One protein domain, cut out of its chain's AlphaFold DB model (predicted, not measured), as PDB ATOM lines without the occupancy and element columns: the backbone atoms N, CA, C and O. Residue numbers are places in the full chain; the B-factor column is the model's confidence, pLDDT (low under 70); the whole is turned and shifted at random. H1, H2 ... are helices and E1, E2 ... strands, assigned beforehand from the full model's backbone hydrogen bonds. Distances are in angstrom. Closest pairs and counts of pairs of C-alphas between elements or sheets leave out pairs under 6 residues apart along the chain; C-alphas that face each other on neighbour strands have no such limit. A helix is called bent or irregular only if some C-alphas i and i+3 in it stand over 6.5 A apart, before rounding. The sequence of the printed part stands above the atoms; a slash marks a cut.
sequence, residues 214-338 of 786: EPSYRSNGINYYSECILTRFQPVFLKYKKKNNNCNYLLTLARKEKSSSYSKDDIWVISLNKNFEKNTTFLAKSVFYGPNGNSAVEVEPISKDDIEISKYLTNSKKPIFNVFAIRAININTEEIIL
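AT A GLANCE: This is residues 214 to 338 of the 786 residues of an uncharacterized protein of Neocallimastix californiae (UniProt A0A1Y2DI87). A closed barrel of six antiparallel strands forms the core, with the helix H3 packed on its outside and two short helices, H1 and H4, at the two ends of the printed part. From the barrel a loop sticks out with residues 236 to 244, of which 236 to 240 belong to H2, while H1 lies at the far end of the long axis. The printed part has 125 residues, with four named helices and six named strands in the order H1 E1 H2 E2 E3 E4 E5 H3 E6 H4, and its class is mixed, helices and strands. Round the ring run E1 E2 E5 E4 E3 E6 and back to E1. The whole is compact, with a radius of gyration of the C-alphas of 14.1 A and spans of 44 by 33 by 29 A.

HOW THE PARTS SIT: In the barrel, E1, residues 223 to 233, is antiparallel to E2, residues 248 to 253, with N 231 and O 250 within hydrogen-bond range at 2.9 A. On the other side of E2 is E5, residues 296 to 301, with N 251 and O 297 at 2.8 A. E5 pairs in a staggered way, with E2 over residues 296 to 299 and with E4, residues 281 to 286, over residues 299 to 301; N 285 and O 300 are 2.8 A apart. E4 and E3, residues 266 to 271, form a hairpin with N 284 and O 268 at 2.9 A, and E4 and E5 form another. E3 E4 E5 is a meander, each strand the antiparallel neighbour of the one before, and E2 E3 E4 E5 is a Greek key, in which E2 is also the antiparallel neighbour of E5. E6, residues 320 to 330, is beside E3, with N 269 and O 326 at 2.9 A, and closes the ring on E1, with N 228 and O 323 at 2.9 A. E1 bends by 85 degrees at residue 226, and E6 by 66 degrees at residue 323. H3, residues 304 to 313, is on the barrel and outside it, at a height over the sheet of 7.8 A. It is only just over E4, on which 3 of its C-alphas fall, and runs across the strands at 66 degrees to E4 on the local plane; the closest C-alphas are those of Phe 282 and Asp 306, 4.8 A apart. H1, residues 214 to 219, is on the barrel too, the C-alphas of Glu 214 and Tyr 224 being its closest to E1 at 6.0 A. H4, residues 332 to 338, is not on the barrel, but only just, with 4 pairs of C-alphas within 10 A. H2, residues 236 to 240, is not on it, and is irregular: C-alphas 237 and 240 are 7.1 A apart. In H1, H3 and H4 every O i to N i+4 pair is within hydrogen-bond range; in H2 0 of 1 is, and 0 of 2 O i to N i+3 pairs.

IN THESE COORDINATES: H1 begins at C-alpha 214 (146.913, 107.866, 129.325). E1 is 23.5 A long and E6 25.1 A. E2 measures 16.0 A, E3 16.1 A, E4 16.2 A and E5 15.6 A. H3 is 14.3 A long, beginning at C-alpha 304 (170.342, 121.117, 142.301). H1 measures 8.8 A, H2 9.6 A and H4 9.9 A; H4 ends at C-alpha 338 (164.908, 135.991, 134.280).

THE WHOLE: The two C-alphas farthest apart, those of Ser 216 and Tyr 240, are 45.5 A apart. Without residues 236 to 244, which stand free, the body spans 34 by 34 by 29 A. The printed part has no cut, and the link from E2 to E3, residues 254 to 265, is long. The mean pLDDT of the printed part is 80.2; 20 residues are under 70, namely 233 to 247, 256, 259, 293, and 316 to 317.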
ATOM      1  N   GLU A 214     146.375 106.688 130.020       81.62
ATOM      2  CA  GLU A 214     146.913 107.866 129.325       81.62
ATOM      3  C   GLU A 214     145.871 108.648 128.487       81.62
ATOM      4  O   GLU A 214     145.815 109.875 128.616       81.62
ATOM      5  N   PRO A 215     144.995 108.008 127.680       83.19
ATOM      6  CA  PRO A 215     143.962 108.723 126.926       83.19
ATOM      7  C   PRO A 215     143.009 109.532 127.811       83.19
ATOM      8  O   PRO A 215     142.616 110.640 127.444       83.19
ATOM      9  N   SER A 216     142.669 109.006 128.985       81.38
ATOM     10  CA  SER A 216     141.727 109.652 129.893       81.38
ATOM     11  C   SER A 216     142.353 110.871 130.578       81.38
ATOM     12  O   SER A 216     141.706 111.918 130.648       81.38
ATOM     13  N   TYR A 217     143.631 110.819 130.974       84.00
ATOM     14  CA  TYR A 217     144.346 112.014 131.456       84.00
ATOM     15  C   TYR A 217     144.407 113.118 130.394       84.00
ATOM     16  O   TYR A 217     144.136 114.285 130.686       84.00
ATOM     17  N   ARG A 218     144.671 112.749 129.137       82.56
ATOM     18  CA  ARG A 218     144.720 113.694 128.013       82.56
ATOM     19  C   ARG A 218     143.366 114.315 127.695       82.56
ATOM     20  O   ARG A 218     143.312 115.513 127.439       82.56
ATOM     21  N   SER A 219     142.280 113.543 127.763       78.62
ATOM     22  CA  SER A 219     140.918 114.076 127.593       78.62
ATOM     23  C   SER A 219     140.558 115.120 128.656       78.62
ATOM     24  O   SER A 219     139.815 116.056 128.383       78.62
ATOM     25  N   ASN A 220     141.178 115.019 129.834       79.00
ATOM     26  CA  ASN A 220     141.073 116.002 130.905       79.00
ATOM     27  C   ASN A 220     142.129 117.115 130.798       79.00
ATOM     28  O   ASN A 220     142.239 117.939 131.699       79.00
ATOM     29  N   GLY A 221     142.910 117.187 129.717       80.12
ATOM     30  CA  GLY A 221     143.898 118.242 129.481       80.12
ATOM     31  C   GLY A 221     145.201 118.087 130.268       80.12
ATOM     32  O   GLY A 221     145.834 119.092 130.581       80.12
ATOM     33  N   ILE A 222     145.592 116.859 130.622       85.62
ATOM     34  CA  ILE A 222     146.905 116.549 131.201       85.62
ATOM     35  C   ILE A 222     147.727 115.783 130.164       85.62
ATOM     36  O   ILE A 222     147.348 114.690 129.738       85.62
ATOM     37  N   ASN A 223     148.877 116.336 129.773       89.56
ATOM     38  CA  ASN A 223     149.801 115.695 128.833       89.56
ATOM     39  C   ASN A 223     150.640 114.636 129.562       89.56
ATOM     40  O   ASN A 223     151.822 114.840 129.839       89.56
ATOM     41  N   TYR A 224     149.990 113.535 129.930       90.44
ATOM     42  CA  TYR A 224     150.599 112.390 130.598       90.44
ATOM     43  C   TYR A 224     151.192 111.403 129.581       90.44
ATOM     44  O   TYR A 224     150.656 111.240 128.479       90.44
ATOM     45  N   TYR A 225     152.282 110.741 129.969       90.75
ATOM     46  CA  TYR A 225     152.988 109.721 129.197       90.75
ATOM     47  C   TYR A 225     153.361 108.558 130.129       90.75
ATOM     48  O   TYR A 225     154.071 108.764 131.117       90.75
ATOM     49  N   SER A 226     152.870 107.346 129.839       86.69
ATOM     50  CA  SER A 226     153.017 106.187 130.742       86.69
ATOM     51  C   SER A 226     154.166 105.229 130.432       86.69
ATOM     52  O   SER A 226     154.455 104.354 131.244       86.69
ATOM     53  N   GLU A 227     154.793 105.359 129.265       85.56
ATOM     54  CA  GLU A 227     155.781 104.403 128.747       85.56
ATOM     55  C   GLU A 227     156.977 105.147 128.141       85.56
ATOM     56  O   GLU A 227     157.267 105.062 126.948       85.56
ATOM     57  N   CYS A 228     157.658 105.954 128.952       90.38
ATOM     58  CA  CYS A 228     158.852 106.661 128.506       90.38
ATOM     59  C   CYS A 228     160.126 105.856 128.779       90.38
ATOM     60  O   CYS A 228     160.204 105.063 129.720       90.38
ATOM     61  N   ILE A 229     161.158 106.107 127.975       90.06
ATOM     62  CA  ILE A 229     162.513 105.603 128.217       90.06
ATOM     63  C   ILE A 229     163.404 106.798 128.528       90.06
ATOM     64  O   ILE A 229     163.536 107.702 127.702       90.06
ATOM     65  N   LEU A 230     164.029 106.800 129.703       89.25
ATOM     66  CA  LEU A 230     164.974 107.835 130.105       89.25
ATOM     67  C   LEU A 230     166.401 107.335 129.885       89.25
ATOM     68  O   LEU A 230     166.859 106.395 130.536       89.25
ATOM     69  N   THR A 231     167.120 107.985 128.977       86.69
ATOM     70  CA  THR A 231     168.514 107.653 128.665       86.69
ATOM     71  C   THR A 231     169.413 108.824 129.018       86.69
ATOM     72  O   THR A 231     169.158 109.957 128.617       86.69
ATOM     73  N   ARG A 232     170.493 108.572 129.761       81.88
ATOM     74  CA  ARG A 232     171.492 109.606 130.044       81.88
ATOM     75  C   ARG A 232     172.223 109.983 128.757       81.88
ATOM     76  O   ARG A 232     172.762 109.115 128.076       81.88
ATOM     77  N   PHE A 233     172.272 111.274 128.454       69.62
ATOM     78  CA  PHE A 233     172.902 111.810 127.256       69.62
ATOM     79  C   PHE A 233     173.979 112.825 127.635       69.62
ATOM     80  O   PHE A 233     173.760 113.738 128.428       69.62
ATOM     81  N   GLN A 234     175.176 112.663 127.077       58.91
ATOM     82  CA  GLN A 234     176.255 113.632 127.226       58.91
ATOM     83  C   GLN A 234     176.589 114.164 125.829       58.91
ATOM     84  O   GLN A 234     177.135 113.408 125.023       58.91
ATOM     85  N   PRO A 235     176.252 115.426 125.503       52.47
ATOM     86  CA  PRO A 235     176.495 115.962 124.171       52.47
ATOM     87  C   PRO A 235     177.996 115.962 123.862       52.47
ATOM     88  O   PRO A 235     178.790 116.565 124.588       52.47
ATOM     89  N   VAL A 236     178.396 115.325 122.758       42.41
ATOM     90  CA  VAL A 236     179.807 115.240 122.325       42.41
ATOM     91  C   VAL A 236     180.411 116.636 122.067       42.41
ATOM     92  O   VAL A 236     181.609 116.844 122.262       42.41
ATOM     93  N   PHE A 237     179.578 117.628 121.728       42.38
ATOM     94  CA  PHE A 237     179.980 119.004 121.403       42.38
ATOM     95  C   PHE A 237     180.271 119.925 122.608       42.38
ATOM     96  O   PHE A 237     180.811 121.013 122.420       42.38
ATOM     97  N   LEU A 238     179.986 119.509 123.850       42.66
ATOM     98  CA  LEU A 238     180.281 120.312 125.051       42.66
ATOM     99  C   LEU A 238     181.706 120.127 125.604       42.66
ATOM    100  O   LEU A 238     182.045 120.720 126.624       42.66
ATOM    101  N   LYS A 239     182.592 119.392 124.913       35.44
ATOM    102  CA  LYS A 239     184.012 119.281 125.311       35.44
ATOM    103  C   LYS A 239     184.765 120.625 125.353       35.44
ATOM    104  O   LYS A 239     185.803 120.690 126.001       35.44
ATOM    105  N   TYR A 240     184.242 121.691 124.732       36.59
ATOM    106  CA  TYR A 240     184.940 122.981 124.598       36.59
ATOM    107  C   TYR A 240     184.277 124.192 125.282       36.59
ATOM    108  O   TYR A 240     184.858 125.276 125.284       36.59
ATOM    109  N   LYS A 241     183.115 124.046 125.937       34.62
ATOM    110  CA  LYS A 241     182.557 125.091 126.820       34.62
ATOM    111  C   LYS A 241     182.575 124.582 128.264       34.62
ATOM    112  O   LYS A 241     181.957 123.575 128.570       34.62
ATOM    113  N   LYS A 242     183.359 125.269 129.106       35.81
ATOM    114  CA  LYS A 242     183.615 125.066 130.551       35.81
ATOM    115  C   LYS A 242     182.666 124.104 131.297       35.81
ATOM    116  O   LYS A 242     181.461 124.307 131.299       35.81
ATOM    117  N   LYS A 243     183.281 123.159 132.034       36.59
ATOM    118  CA  LYS A 243     182.761 122.345 133.158       36.59
ATOM    119  C   LYS A 243     181.392 122.796 133.708       36.59
ATOM    120  O   LYS A 243     181.345 123.504 134.710       36.59
ATOM    121  N   ASN A 244     180.299 122.304 133.133       42.31
ATOM    122  CA  ASN A 244     179.043 122.151 133.861       42.31
ATOM    123  C   ASN A 244     178.844 120.652 134.111       42.31
ATOM    124  O   ASN A 244     178.793 119.864 133.172       42.31
ATOM    125  N   ASN A 245     178.749 120.252 135.381       49.19
ATOM    126  CA  ASN A 245     178.512 118.869 135.829       49.19
ATOM    127  C   ASN A 245     177.050 118.403 135.614       49.19
ATOM    128  O   ASN A 245     176.583 117.478 136.297       49.19
ATOM    129  N   ASN A 246     176.318 119.063 134.714       58.09
ATOM    130  CA  ASN A 246     174.917 118.783 134.426       58.09
ATOM    131  C   ASN A 246     174.844 117.604 133.452       58.09
ATOM    132  O   ASN A 246     175.588 117.536 132.474       58.09
ATOM    133  N   CYS A 247     173.994 116.632 133.770       66.19
ATOM    134  CA  CYS A 247     173.713 115.506 132.890       66.19
ATOM    135  C   CYS A 247     172.432 115.836 132.135       66.19
ATOM    136  O   CYS A 247     171.405 116.041 132.774       66.19
ATOM    137  N   ASN A 248     172.504 115.875 130.807       83.19
ATOM    138  CA  ASN A 248     171.308 115.954 129.980       83.19
ATOM    139  C   ASN A 248     170.714 114.547 129.853       83.19
ATOM    140  O   ASN A 248     171.402 113.529 130.015       83.19
ATOM    141  N   TYR A 249     169.424 114.484 129.560       87.81
ATOM    142  CA  TYR A 249     168.722 113.229 129.358       87.81
ATOM    143  C   TYR A 249     167.936 113.269 128.057       87.81
ATOM    144  O   TYR A 249     167.463 114.314 127.625       87.81
ATOM    145  N   LEU A 250     167.798 112.106 127.435       88.50
ATOM    146  CA  LEU A 250     166.873 111.868 126.343       88.50
ATOM    147  C   LEU A 250     165.667 111.127 126.907       88.50
ATOM    148  O   LEU A 250     165.807 110.020 127.431       88.50
ATOM    149  N   LEU A 251     164.502 111.756 126.805       89.62
ATOM    150  CA  LEU A 251     163.213 111.188 127.165       89.62
ATOM    151  C   LEU A 251     162.522 110.697 125.890       89.62
ATOM    152  O   LEU A 251     161.932 111.487 125.151       89.62
ATOM    153  N   THR A 252     162.617 109.401 125.608       89.19
ATOM    154  CA  THR A 252     161.935 108.775 124.469       89.19
ATOM    155  C   THR A 252     160.482 108.519 124.823       89.19
ATOM    156  O   THR A 252     160.193 107.853 125.816       89.19
ATOM    157  N   LEU A 253     159.569 109.037 124.005       88.19
ATOM    158  CA  LEU A 253     158.129 108.929 124.219       88.19
ATOM    159  C   LEU A 253     157.570 107.764 123.389       88.19
ATOM    160  O   LEU A 253     157.771 107.735 122.174       88.19
ATOM    161  N   ALA A 254     156.843 106.827 124.010       81.38
ATOM    162  CA  ALA A 254     156.188 105.733 123.282       81.38
ATOM    163  C   ALA A 254     155.156 106.244 122.263       81.38
ATOM    164  O   ALA A 254     155.056 105.736 121.145       81.38
ATOM    165  N   ARG A 255     154.406 107.291 122.626       75.00
ATOM    166  CA  ARG A 255     153.383 107.887 121.769       75.00
ATOM    167  C   ARG A 255     153.913 109.133 121.069       75.00
ATOM    168  O   ARG A 255     154.226 110.135 121.710       75.00
ATOM    169  N   LYS A 256     153.967 109.084 119.737       67.69
ATOM    170  CA  LYS A 256     154.414 110.214 118.914       67.69
ATOM    171  C   LYS A 256     153.295 111.242 118.756       67.69
ATOM    172  O   LYS A 256     152.219 110.931 118.251       67.69
ATOM    173  N   GLU A 257     153.576 112.479 119.149       75.19
ATOM    174  CA  GLU A 257     152.774 113.648 118.773       75.19
ATOM    175  C   GLU A 257     153.439 114.374 117.601       75.19
ATOM    176  O   GLU A 257     154.613 114.148 117.297       75.19
ATOM    177  N   LYS A 258     152.703 115.291 116.962       72.56
ATOM    178  CA  LYS A 258     153.302 116.221 115.997       72.56
ATOM    179  C   LYS A 258     154.409 117.009 116.699       72.56
ATOM    180  O   LYS A 258     154.192 117.479 117.816       72.56
ATOM    181  N   SER A 259     155.551 117.201 116.037       69.50
ATOM    182  CA  SER A 259     156.692 117.959 116.578       69.50
ATOM    183  C   SER A 259     156.304 119.364 117.048       69.50
ATOM    184  O   SER A 259     156.817 119.828 118.057       69.50
ATOM    185  N   SER A 260     155.318 119.984 116.391       70.56
ATOM    186  CA  SER A 260     154.733 121.281 116.757       70.56
ATOM    187  C   SER A 260     154.053 121.327 118.131       70.56
ATOM    188  O   SER A 260     153.686 122.404 118.580       70.56
ATOM    189  N   SER A 261     153.819 120.176 118.766       76.81
ATOM    190  CA  SER A 261     153.181 120.091 120.088       76.81
ATOM    191  C   SER A 261     154.172 120.335 121.227       76.81
ATOM    192  O   SER A 261     153.744 120.526 122.359       76.81
ATOM    193  N   TYR A 262     155.474 120.316 120.936       82.62
ATOM    194  CA  TYR A 262     156.544 120.483 121.912       82.62
ATOM    195  C   TYR A 262     157.283 121.787 121.657       82.62
ATOM    196  O   TYR A 262     157.609 122.115 120.513       82.62
ATOM    197  N   SER A 263     157.608 122.484 122.733       83.94
ATOM    198  CA  SER A 263     158.333 123.742 122.693       83.94
ATOM    199  C   SER A 263     159.610 123.661 123.521       83.94
ATOM    200  O   SER A 263     159.750 122.859 124.445       83.94
ATOM    201  N   LYS A 264     160.575 124.508 123.170       84.44
ATOM    202  CA  LYS A 264     161.739 124.739 124.018       84.44
ATOM    203  C   LYS A 264     161.279 125.286 125.377       84.44
ATOM    204  O   LYS A 264     160.330 126.064 125.421       84.44
ATOM    205  N   ASP A 265     161.951 124.881 126.453       89.12
ATOM    206  CA  ASP A 265     161.647 125.270 127.834       89.12
ATOM    207  C   ASP A 265     160.258 124.795 128.326       89.12
ATOM    208  O   ASP A 265     159.703 125.339 129.282       89.12
ATOM    209  N   ASP A 266     159.705 123.738 127.713       90.88
ATOM    210  CA  ASP A 266     158.619 122.951 128.312       90.88
ATOM    211  C   ASP A 266     159.107 122.294 129.608       90.88
ATOM    212  O   ASP A 266     160.147 121.632 129.619       90.88
ATOM    213  N   ILE A 267     158.344 122.441 130.690       93.31
ATOM    214  CA  ILE A 267     158.598 121.765 131.960       93.31
ATOM    215  C   ILE A 267     158.067 120.337 131.909       93.31
ATOM    216  O   ILE A 267     156.912 120.081 131.569       93.31
ATOM    217  N   TRP A 268     158.914 119.409 132.323       93.50
ATOM    218  CA  TRP A 268     158.638 117.990 132.441       93.50
ATOM    219  C   TRP A 268     158.746 117.561 133.894       93.50
ATOM    220  O   TRP A 268     159.760 117.793 134.550       93.50
ATOM    221  N   VAL A 269     157.709 116.885 134.375       94.06
ATOM    222  CA  VAL A 269     157.744 116.140 135.632       94.06
ATOM    223  C   VAL A 269     158.032 114.691 135.276       94.06
ATOM    224  O   VAL A 269     157.225 114.076 134.582       94.06
ATOM    225  N   ILE A 270     159.176 114.157 135.696       93.56
ATOM    226  CA  ILE A 270     159.643 112.820 135.310       93.56
ATOM    227  C   ILE A 270     159.761 111.963 136.566       93.56
ATOM    228  O   ILE A 270     160.398 112.384 137.527       93.56
ATOM    229  N   SER A 271     159.166 110.767 136.562       92.81
ATOM    230  CA  SER A 271     159.169 109.855 137.710       92.81
ATOM    231  C   SER A 271     159.302 108.385 137.323       92.81
ATOM    232  O   SER A 271     158.854 107.971 136.256       92.81
ATOM    233  N   LEU A 272     159.865 107.570 138.219       88.69
ATOM    234  CA  LEU A 272     159.816 106.105 138.092       88.69
ATOM    235  C   LEU A 272     158.462 105.510 138.496       88.69
ATOM    236  O   LEU A 272     158.144 104.396 138.090       88.69
ATOM    237  N   ASN A 273     157.662 106.242 139.275       86.44
ATOM    238  CA  ASN A 273     156.409 105.746 139.838       86.44
ATOM    239  C   ASN A 273     155.222 106.570 139.327       86.44
ATOM    240  O   ASN A 273     155.285 107.795 139.241       86.44
ATOM    241  N   LYS A 274     154.080 105.911 139.078       83.81
ATOM    242  CA  LYS A 274     152.822 106.567 138.650       83.81
ATOM    243  C   LYS A 274     152.314 107.621 139.640       83.81
ATOM    244  O   LYS A 274     151.572 108.523 139.256       83.81
ATOM    245  N   ASN A 275     152.718 107.508 140.903       83.31
ATOM    246  CA  ASN A 275     152.308 108.401 141.984       83.31
ATOM    247  C   ASN A 275     153.172 109.669 142.088       83.31
ATOM    248  O   ASN A 275     152.846 110.536 142.891       83.31
ATOM    249  N   PHE A 276     154.241 109.792 141.287       88.12
ATOM    250  CA  PHE A 276     155.178 110.921 141.339       88.12
ATOM    251  C   PHE A 276     155.723 111.180 142.755       88.12
ATOM    252  O   PHE A 276     155.719 112.301 143.261       88.12
ATOM    253  N   GLU A 277     156.198 110.118 143.409       85.56
ATOM    254  CA  GLU A 277     156.779 110.197 144.751       85.56
ATOM    255  C   GLU A 277     158.039 111.066 144.765       85.56
ATOM    256  O   GLU A 277     158.852 111.030 143.838       85.56
ATOM    257  N   LYS A 278     158.239 111.812 145.855       82.94
ATOM    258  CA  LYS A 278     159.319 112.799 145.987       82.94
ATOM    259  C   LYS A 278     160.714 112.249 145.669       82.94
ATOM    260  O   LYS A 278     161.517 112.941 145.057       82.94
ATOM    261  N   ASN A 279     160.999 111.016 146.075       84.81
ATOM    262  CA  ASN A 279     162.344 110.441 145.986       84.81
ATOM    263  C   ASN A 279     162.671 109.896 144.588       84.81
ATOM    264  O   ASN A 279     163.832 109.646 144.277       84.81
ATOM    265  N   THR A 280     161.650 109.688 143.757       87.12
ATOM    266  CA  THR A 280     161.780 109.108 142.415       87.12
ATOM    267  C   THR A 280     161.376 110.080 141.317       87.12
ATOM    268  O   THR A 280     161.363 109.692 140.151       87.12
ATOM    269  N   THR A 281     161.069 111.328 141.677       91.38
ATOM    270  CA  THR A 281     160.551 112.355 140.775       91.38
ATOM    271  C   THR A 281     161.483 113.550 140.725       91.38
ATOM    272  O   THR A 281     161.907 114.048 141.763       91.38
ATOM    273  N   PHE A 282     161.761 114.045 139.523       92.56
ATOM    274  CA  PHE A 282     162.519 115.274 139.315       92.56
ATOM    275  C   PHE A 282     161.895 116.119 138.203       92.56
ATOM    276  O   PHE A 282     161.200 115.607 137.317       92.56
ATOM    277  N   LEU A 283     162.143 117.426 138.261       92.88
ATOM    278  CA  LEU A 283     161.750 118.373 137.228       92.88
ATOM    279  C   LEU A 283     162.876 118.568 136.214       92.88
ATOM    280  O   LEU A 283     164.047 118.729 136.568       92.88
ATOM    281  N   ALA A 284     162.502 118.608 134.943       92.06
ATOM    282  CA  ALA A 284     163.404 118.905 133.843       92.06
ATOM    283  C   ALA A 284     162.764 119.892 132.866       92.06
ATOM    284  O   ALA A 284     161.545 120.022 132.818       92.06
ATOM    285  N   LYS A 285     163.579 120.583 132.074       91.75
ATOM    286  CA  LYS A 285     163.124 121.470 131.001       91.75
ATOM    287  C   LYS A 285     163.596 120.983 129.637       91.75
ATOM    288  O   LYS A 285     164.706 120.468 129.522       91.75
ATOM    289  N   SER A 286     162.778 121.156 128.603       91.00
ATOM    290  CA  SER A 286     163.157 120.846 127.221       91.00
ATOM    291  C   SER A 286     164.238 121.790 126.699       91.00
ATOM    292  O   SER A 286     164.085 123.007 126.750       91.00
ATOM    293  N   VAL A 287     165.309 121.236 126.127       85.81
ATOM    294  CA  VAL A 287     166.443 122.022 125.601       85.81
ATOM    295  C   VAL A 287     166.202 122.498 124.161       85.81
ATOM    296  O   VAL A 287     166.698 123.551 123.756       85.81
ATOM    297  N   PHE A 288     165.408 121.748 123.394       80.38
ATOM    298  CA  PHE A 288     165.122 121.995 121.979       80.38
ATOM    299  C   PHE A 288     163.623 121.900 121.674       80.38
ATOM    300  O   PHE A 288     162.849 121.354 122.459       80.38
ATOM    301  N   TYR A 289     163.224 122.434 120.517       76.62
ATOM    302  CA  TYR A 289     161.870 122.288 119.985       76.62
ATOM    303  C   TYR A 289     161.673 120.885 119.413       76.62
ATOM    304  O   TYR A 289     162.433 120.463 118.542       76.62
ATOM    305  N   GLY A 290     160.611 120.201 119.835       73.94
ATOM    306  CA  GLY A 290     160.275 118.893 119.280       73.94
ATOM    307  C   GLY A 290     161.166 117.745 119.771       73.94
ATOM    308  O   GLY A 290     162.281 117.950 120.251       73.94
ATOM    309  N   PRO A 291     160.691 116.499 119.635       76.06
ATOM    310  CA  PRO A 291     161.543 115.335 119.763       76.06
ATOM    311  C   PRO A 291     162.441 115.182 118.525       76.06
ATOM    312  O   PRO A 291     162.065 115.553 117.411       76.06
ATOM    313  N   ASN A 292     163.614 114.579 118.704       77.06
ATOM    314  CA  ASN A 292     164.509 114.206 117.610       77.06
ATOM    315  C   ASN A 292     163.911 113.078 116.735       77.06
ATOM    316  O   ASN A 292     162.844 112.538 117.032       77.06
ATOM    317  N   GLY A 293     164.608 112.675 115.662       67.12
ATOM    318  CA  GLY A 293     164.146 111.618 114.742       67.12
ATOM    319  C   GLY A 293     163.779 110.287 115.424       67.12
ATOM    320  O   GLY A 293     162.911 109.558 114.942       67.12
ATOM    321  N   ASN A 294     164.341 110.026 116.608       72.56
ATOM    322  CA  ASN A 294     164.060 108.845 117.426       72.56
ATOM    323  C   ASN A 294     162.905 109.053 118.419       72.56
ATOM    324  O   ASN A 294     162.695 108.226 119.298       72.56
ATOM    325  N   SER A 295     162.130 110.133 118.279       77.88
ATOM    326  CA  SER A 295     161.024 110.486 119.184       77.88
ATOM    327  C   SER A 295     161.468 110.756 120.627       77.88
ATOM    328  O   SER A 295     160.683 110.593 121.561       77.88
ATOM    329  N   ALA A 296     162.723 111.179 120.804       84.56
ATOM    330  CA  ALA A 296     163.275 111.543 122.099       84.56
ATOM    331  C   ALA A 296     163.382 113.058 122.261       84.56
ATOM    332  O   ALA A 296     163.907 113.754 121.392       84.56
ATOM    333  N   VAL A 297     162.898 113.554 123.394       87.75
ATOM    334  CA  VAL A 297     163.020 114.954 123.806       87.75
ATOM    335  C   VAL A 297     164.272 115.092 124.665       87.75
ATOM    336  O   VAL A 297     164.459 114.329 125.613       87.75
ATOM    337  N   GLU A 298     165.137 116.051 124.342       90.25
ATOM    338  CA  GLU A 298     166.266 116.378 125.211       90.25
ATOM    339  C   GLU A 298     165.787 117.242 126.378       90.25
ATOM    340  O   GLU A 298     165.186 118.299 126.171       90.25
ATOM    341  N   VAL A 299     166.057 116.776 127.596       90.31
ATOM    342  CA  VAL A 299     165.631 117.416 128.839       90.31
ATOM    343  C   VAL A 299     166.811 117.631 129.790       90.31
ATOM    344  O   VAL A 299     167.680 116.766 129.940       90.31
ATOM    345  N   GLU A 300     166.838 118.791 130.443       90.50
ATOM    346  CA  GLU A 300     167.843 119.182 131.439       90.50
ATOM    347  C   GLU A 300     167.177 119.370 132.815       90.50
ATOM    348  O   GLU A 300     166.195 120.109 132.900       90.50
ATOM    349  N   PRO A 301     167.677 118.746 133.902       90.56
ATOM    350  CA  PRO A 301     167.155 118.978 135.250       90.56
ATOM    351  C   PRO A 301     167.286 120.446 135.693       90.56
ATOM    352  O   PRO A 301     168.287 121.098 135.396       90.56
ATOM    353  N   ILE A 302     166.294 120.966 136.422       87.38
ATOM    354  CA  ILE A 302     166.168 122.415 136.681       87.38
ATOM    355  C   ILE A 302     166.933 122.859 137.935       87.38
ATOM    356  O   ILE A 302     167.671 123.847 137.901       87.38
ATOM    357  N   SER A 303     166.740 122.168 139.061       85.12
ATOM    358  CA  SER A 303     167.347 122.519 140.348       85.12
ATOM    359  C   SER A 303     168.507 121.593 140.728       85.12
ATOM    360  O   SER A 303     168.709 120.534 140.140       85.12
ATOM    361  N   LYS A 304     169.285 121.983 141.748       84.62
ATOM    362  CA  LYS A 304     170.342 121.117 142.301       84.62
ATOM    363  C   LYS A 304     169.776 119.788 142.802       84.62
ATOM    364  O   LYS A 304     170.374 118.752 142.540       84.62
ATOM    365  N   ASP A 305     168.607 119.833 143.431       84.38
ATOM    366  CA  ASP A 305     167.933 118.649 143.956       84.38
ATOM    367  C   ASP A 305     167.460 117.745 142.807       84.38
ATOM    368  O   ASP A 305     167.661 116.534 142.855       84.38
ATOM    369  N   ASP A 306     166.946 118.327 141.714       88.06
ATOM    370  CA  ASP A 306     166.585 117.566 140.508       88.06
ATOM    371  C   ASP A 306     167.805 116.880 139.884       88.06
ATOM    372  O   ASP A 306     167.711 115.735 139.449       88.06
ATOM    373  N   ILE A 307     168.961 117.555 139.866       86.56
ATOM    374  CA  ILE A 307     170.226 116.990 139.377       86.56
ATOM    375  C   ILE A 307     170.686 115.821 140.261       86.56
ATOM    376  O   ILE A 307     171.222 114.836 139.751       86.56
ATOM    377  N   GLU A 308     170.539 115.928 141.581       85.62
ATOM    378  CA  GLU A 308     170.919 114.868 142.520       85.62
ATOM    379  C   GLU A 308     170.008 113.646 142.383       85.62
ATOM    380  O   GLU A 308     170.509 112.529 142.223       85.62
ATOM    381  N   ILE A 309     168.690 113.862 142.340       85.56
ATOM    382  CA  ILE A 309     167.701 112.803 142.117       85.56
ATOM    383  C   ILE A 309     167.944 112.154 140.752       85.56
ATOM    384  O   ILE A 309     168.103 110.936 140.670       85.56
ATOM    385  N   SER A 310     168.075 112.934 139.676       86.31
ATOM    386  CA  SER A 310     168.277 112.382 138.333       86.31
ATOM    387  C   SER A 310     169.560 111.548 138.245       86.31
ATOM    388  O   SER A 310     169.576 110.502 137.590       86.31
ATOM    389  N   LYS A 311     170.643 111.961 138.923       83.25
ATOM    390  CA  LYS A 311     171.897 111.193 139.011       83.25
ATOM    391  C   LYS A 311     171.709 109.892 139.777       83.25
ATOM    392  O   LYS A 311     172.120 108.857 139.263       83.25
ATOM    393  N   TYR A 312     171.055 109.938 140.937       82.31
ATOM    394  CA  TYR A 312     170.754 108.753 141.739       82.31
ATOM    395  C   TYR A 312     169.980 107.708 140.927       82.31
ATOM    396  O   TYR A 312     170.387 106.545 140.868       82.31
ATOM    397  N   LEU A 313     168.939 108.139 140.209       79.75
ATOM    398  CA  LEU A 313     168.124 107.257 139.372       79.75
ATOM    399  C   LEU A 313     168.927 106.647 138.209       79.75
ATOM    400  O   LEU A 313     168.674 105.515 137.812       79.75
ATOM    401  N   THR A 314     169.928 107.362 137.677       74.44
ATOM    402  CA  THR A 314     170.663 106.994 136.445       74.44
ATOM    403  C   THR A 314     172.109 106.544 136.688       74.44
ATOM    404  O   THR A 314     172.946 106.557 135.774       74.44
ATOM    405  N   ASN A 315     172.412 106.100 137.912       70.38
ATOM    406  CA  ASN A 315     173.753 105.687 138.348       70.38
ATOM    407  C   ASN A 315     174.389 104.592 137.469       70.38
ATOM    408  O   ASN A 315     175.608 104.561 137.306       70.38
ATOM    409  N   SER A 316     173.590 103.724 136.846       64.31
ATOM    410  CA  SER A 316     174.073 102.570 136.076       64.31
ATOM    411  C   SER A 316     174.485 102.874 134.624       64.31
ATOM    412  O   SER A 316     174.904 101.955 133.924       64.31
ATOM    413  N   LYS A 317     174.354 104.124 134.137       66.31
ATOM    414  CA  LYS A 317     174.479 104.526 132.707       66.31
ATOM    415  C   LYS A 317     173.588 103.738 131.723       66.31
ATOM    416  O   LYS A 317     173.626 104.022 130.527       66.31
ATOM    417  N   LYS A 318     172.785 102.780 132.193       76.31
ATOM    418  CA  LYS A 318     171.823 102.024 131.389       76.31
ATOM    419  C   LYS A 318     170.550 102.856 131.182       76.31
ATOM    420  O   LYS A 318     170.218 103.663 132.054       76.31
ATOM    421  N   PRO A 319     169.845 102.681 130.052       78.69
ATOM    422  CA  PRO A 319     168.540 103.298 129.859       78.69
ATOM    423  C   PRO A 319     167.551 102.763 130.899       78.69
ATOM    424  O   PRO A 319     167.550 101.570 131.212       78.69
ATOM    425  N   ILE A 320     166.720 103.654 131.432       83.31
ATOM    426  CA  ILE A 320     165.637 103.310 132.348       83.31
ATOM    427  C   ILE A 320     164.358 103.207 131.530       83.31
ATOM    428  O   ILE A 320     163.974 104.158 130.851       83.31
ATOM    429  N   PHE A 321     163.712 102.049 131.596       83.25
ATOM    430  CA  PHE A 321     162.453 101.775 130.910       83.25
ATOM    431  C   PHE A 321     161.263 102.041 131.839       83.25
ATOM    432  O   PHE A 321     161.415 101.999 133.059       83.25
ATOM    433  N   ASN A 322     160.081 102.266 131.257       85.44
ATOM    434  CA  ASN A 322     158.813 102.481 131.969       85.44
ATOM    435  C   ASN A 322     158.833 103.680 132.928       85.44
ATOM    436  O   ASN A 322     158.355 103.610 134.057       85.44
ATOM    437  N   VAL A 323     159.395 104.789 132.456       91.00
ATOM    438  CA  VAL A 323     159.366 106.077 133.147       91.00
ATOM    439  C   VAL A 323     158.039 106.774 132.853       91.00
ATOM    440  O   VAL A 323     157.545 106.746 131.725       91.00
ATOM    441  N   PHE A 324     157.475 107.426 133.863       92.25
ATOM    442  CA  PHE A 324     156.268 108.236 133.755       92.25
ATOM    443  C   PHE A 324     156.654 109.699 133.594       92.25
ATOM    444  O   PHE A 324     157.533 110.197 134.300       92.25
ATOM    445  N   ALA A 325     155.989 110.398 132.682       93.31
ATOM    446  CA  ALA A 325     156.248 111.810 132.462       93.31
ATOM    447  C   ALA A 325     154.955 112.610 132.309       93.31
ATOM    448  O   ALA A 325     153.967 112.135 131.748       93.31
ATOM    449  N   ILE A 326     154.972 113.850 132.789       92.69
ATOM    450  CA  ILE A 326     153.938 114.849 132.518       92.69
ATOM    451  C   ILE A 326     154.613 116.060 131.892       92.69
ATOM    452  O   ILE A 326     155.498 116.656 132.507       92.69
ATOM    453  N   ARG A 327     154.166 116.450 130.695       92.62
ATOM    454  CA  ARG A 327     154.508 117.756 130.119       92.62
ATOM    455  C   ARG A 327     153.580 118.799 130.732       92.62
ATOM    456  O   ARG A 327     152.373 118.776 130.487       92.62
ATOM    457  N   ALA A 328     154.148 119.662 131.560       90.12
ATOM    458  CA  ALA A 328     153.433 120.673 132.316       90.12
ATOM    459  C   ALA A 328     153.256 121.952 131.483       90.12
ATOM    460  O   ALA A 328     152.493 121.959 130.517       90.12
ATOM    461  N   ILE A 329     153.952 123.019 131.860       87.62
ATOM    462  CA  ILE A 329     153.820 124.366 131.303       87.62
ATOM    463  C   ILE A 329     155.054 124.738 130.484       87.62
ATOM    464  O   ILE A 329     156.127 124.172 130.691       87.62
ATOM    465  N   ASN A 330     154.908 125.686 129.564       89.44
ATOM    466  CA  ASN A 330     156.040 126.274 128.859       89.44
ATOM    467  C   ASN A 330     156.478 127.546 129.586       89.44
ATOM    468  O   ASN A 330     155.639 128.413 129.801       89.44
ATOM    469  N   ILE A 331     157.765 127.658 129.925       89.38
ATOM    470  CA  ILE A 331     158.303 128.810 130.673       89.38
ATOM    471  C   ILE A 331     159.306 129.644 129.864       89.38
ATOM    472  O   ILE A 331     160.191 130.297 130.422       89.38
ATOM    473  N   ASN A 332     159.241 129.589 128.529       89.06
ATOM    474  CA  ASN A 332     160.216 130.272 127.675       89.06
ATOM    475  C   ASN A 332     160.212 131.797 127.904       89.06
ATOM    476  O   ASN A 332     161.270 132.426 127.912       89.06
ATOM    477  N   THR A 333     159.039 132.400 128.113       88.25
ATOM    478  CA  THR A 333     158.919 133.844 128.369       88.25
ATOM    479  C   THR A 333     159.583 134.222 129.693       88.25
ATOM    480  O   THR A 333     160.377 135.161 129.749       88.25
ATOM    481  N   GLU A 334     159.306 133.462 130.746       89.44
ATOM    482  CA  GLU A 334     159.831 133.639 132.094       89.44
ATOM    483  C   GLU A 334     161.348 133.459 132.111       89.44
ATOM    484  O   GLU A 334     162.054 134.279 132.696       89.44
ATOM    485  N   GLU A 335     161.879 132.452 131.415       88.81
ATOM    486  CA  GLU A 335     163.324 132.226 131.306       88.81
ATOM    487  C   GLU A 335     164.022 133.398 130.594       88.81
ATOM    488  O   GLU A 335     165.068 133.879 131.048       88.81
ATOM    489  N   ILE A 336     163.424 133.927 129.519       91.12
ATOM    490  CA  ILE A 336     163.928 135.122 128.826       91.12
ATOM    491  C   ILE A 336     163.951 136.320 129.783       91.12
ATOM    492  O   ILE A 336     164.981 136.993 129.897       91.12
ATOM    493  N   ILE A 337     162.868 136.558 130.525       91.62
ATOM    494  CA  ILE A 337     162.776 137.639 131.516       91.62
ATOM    495  C   ILE A 337     163.833 137.477 132.616       91.62
ATOM    496  O   ILE A 337     164.590 138.412 132.890       91.62
ATOM    497  N   LEU A 338     163.943 136.291 133.219       90.56
ATOM    498  CA  LEU A 338     164.908 135.991 134.280       90.56
ATOM    499  C   LEU A 338     166.352 136.172 133.798       90.56
ATOM    500  O   LEU A 338     167.194 136.721 134.519       90.56
TER     501      LEU A 338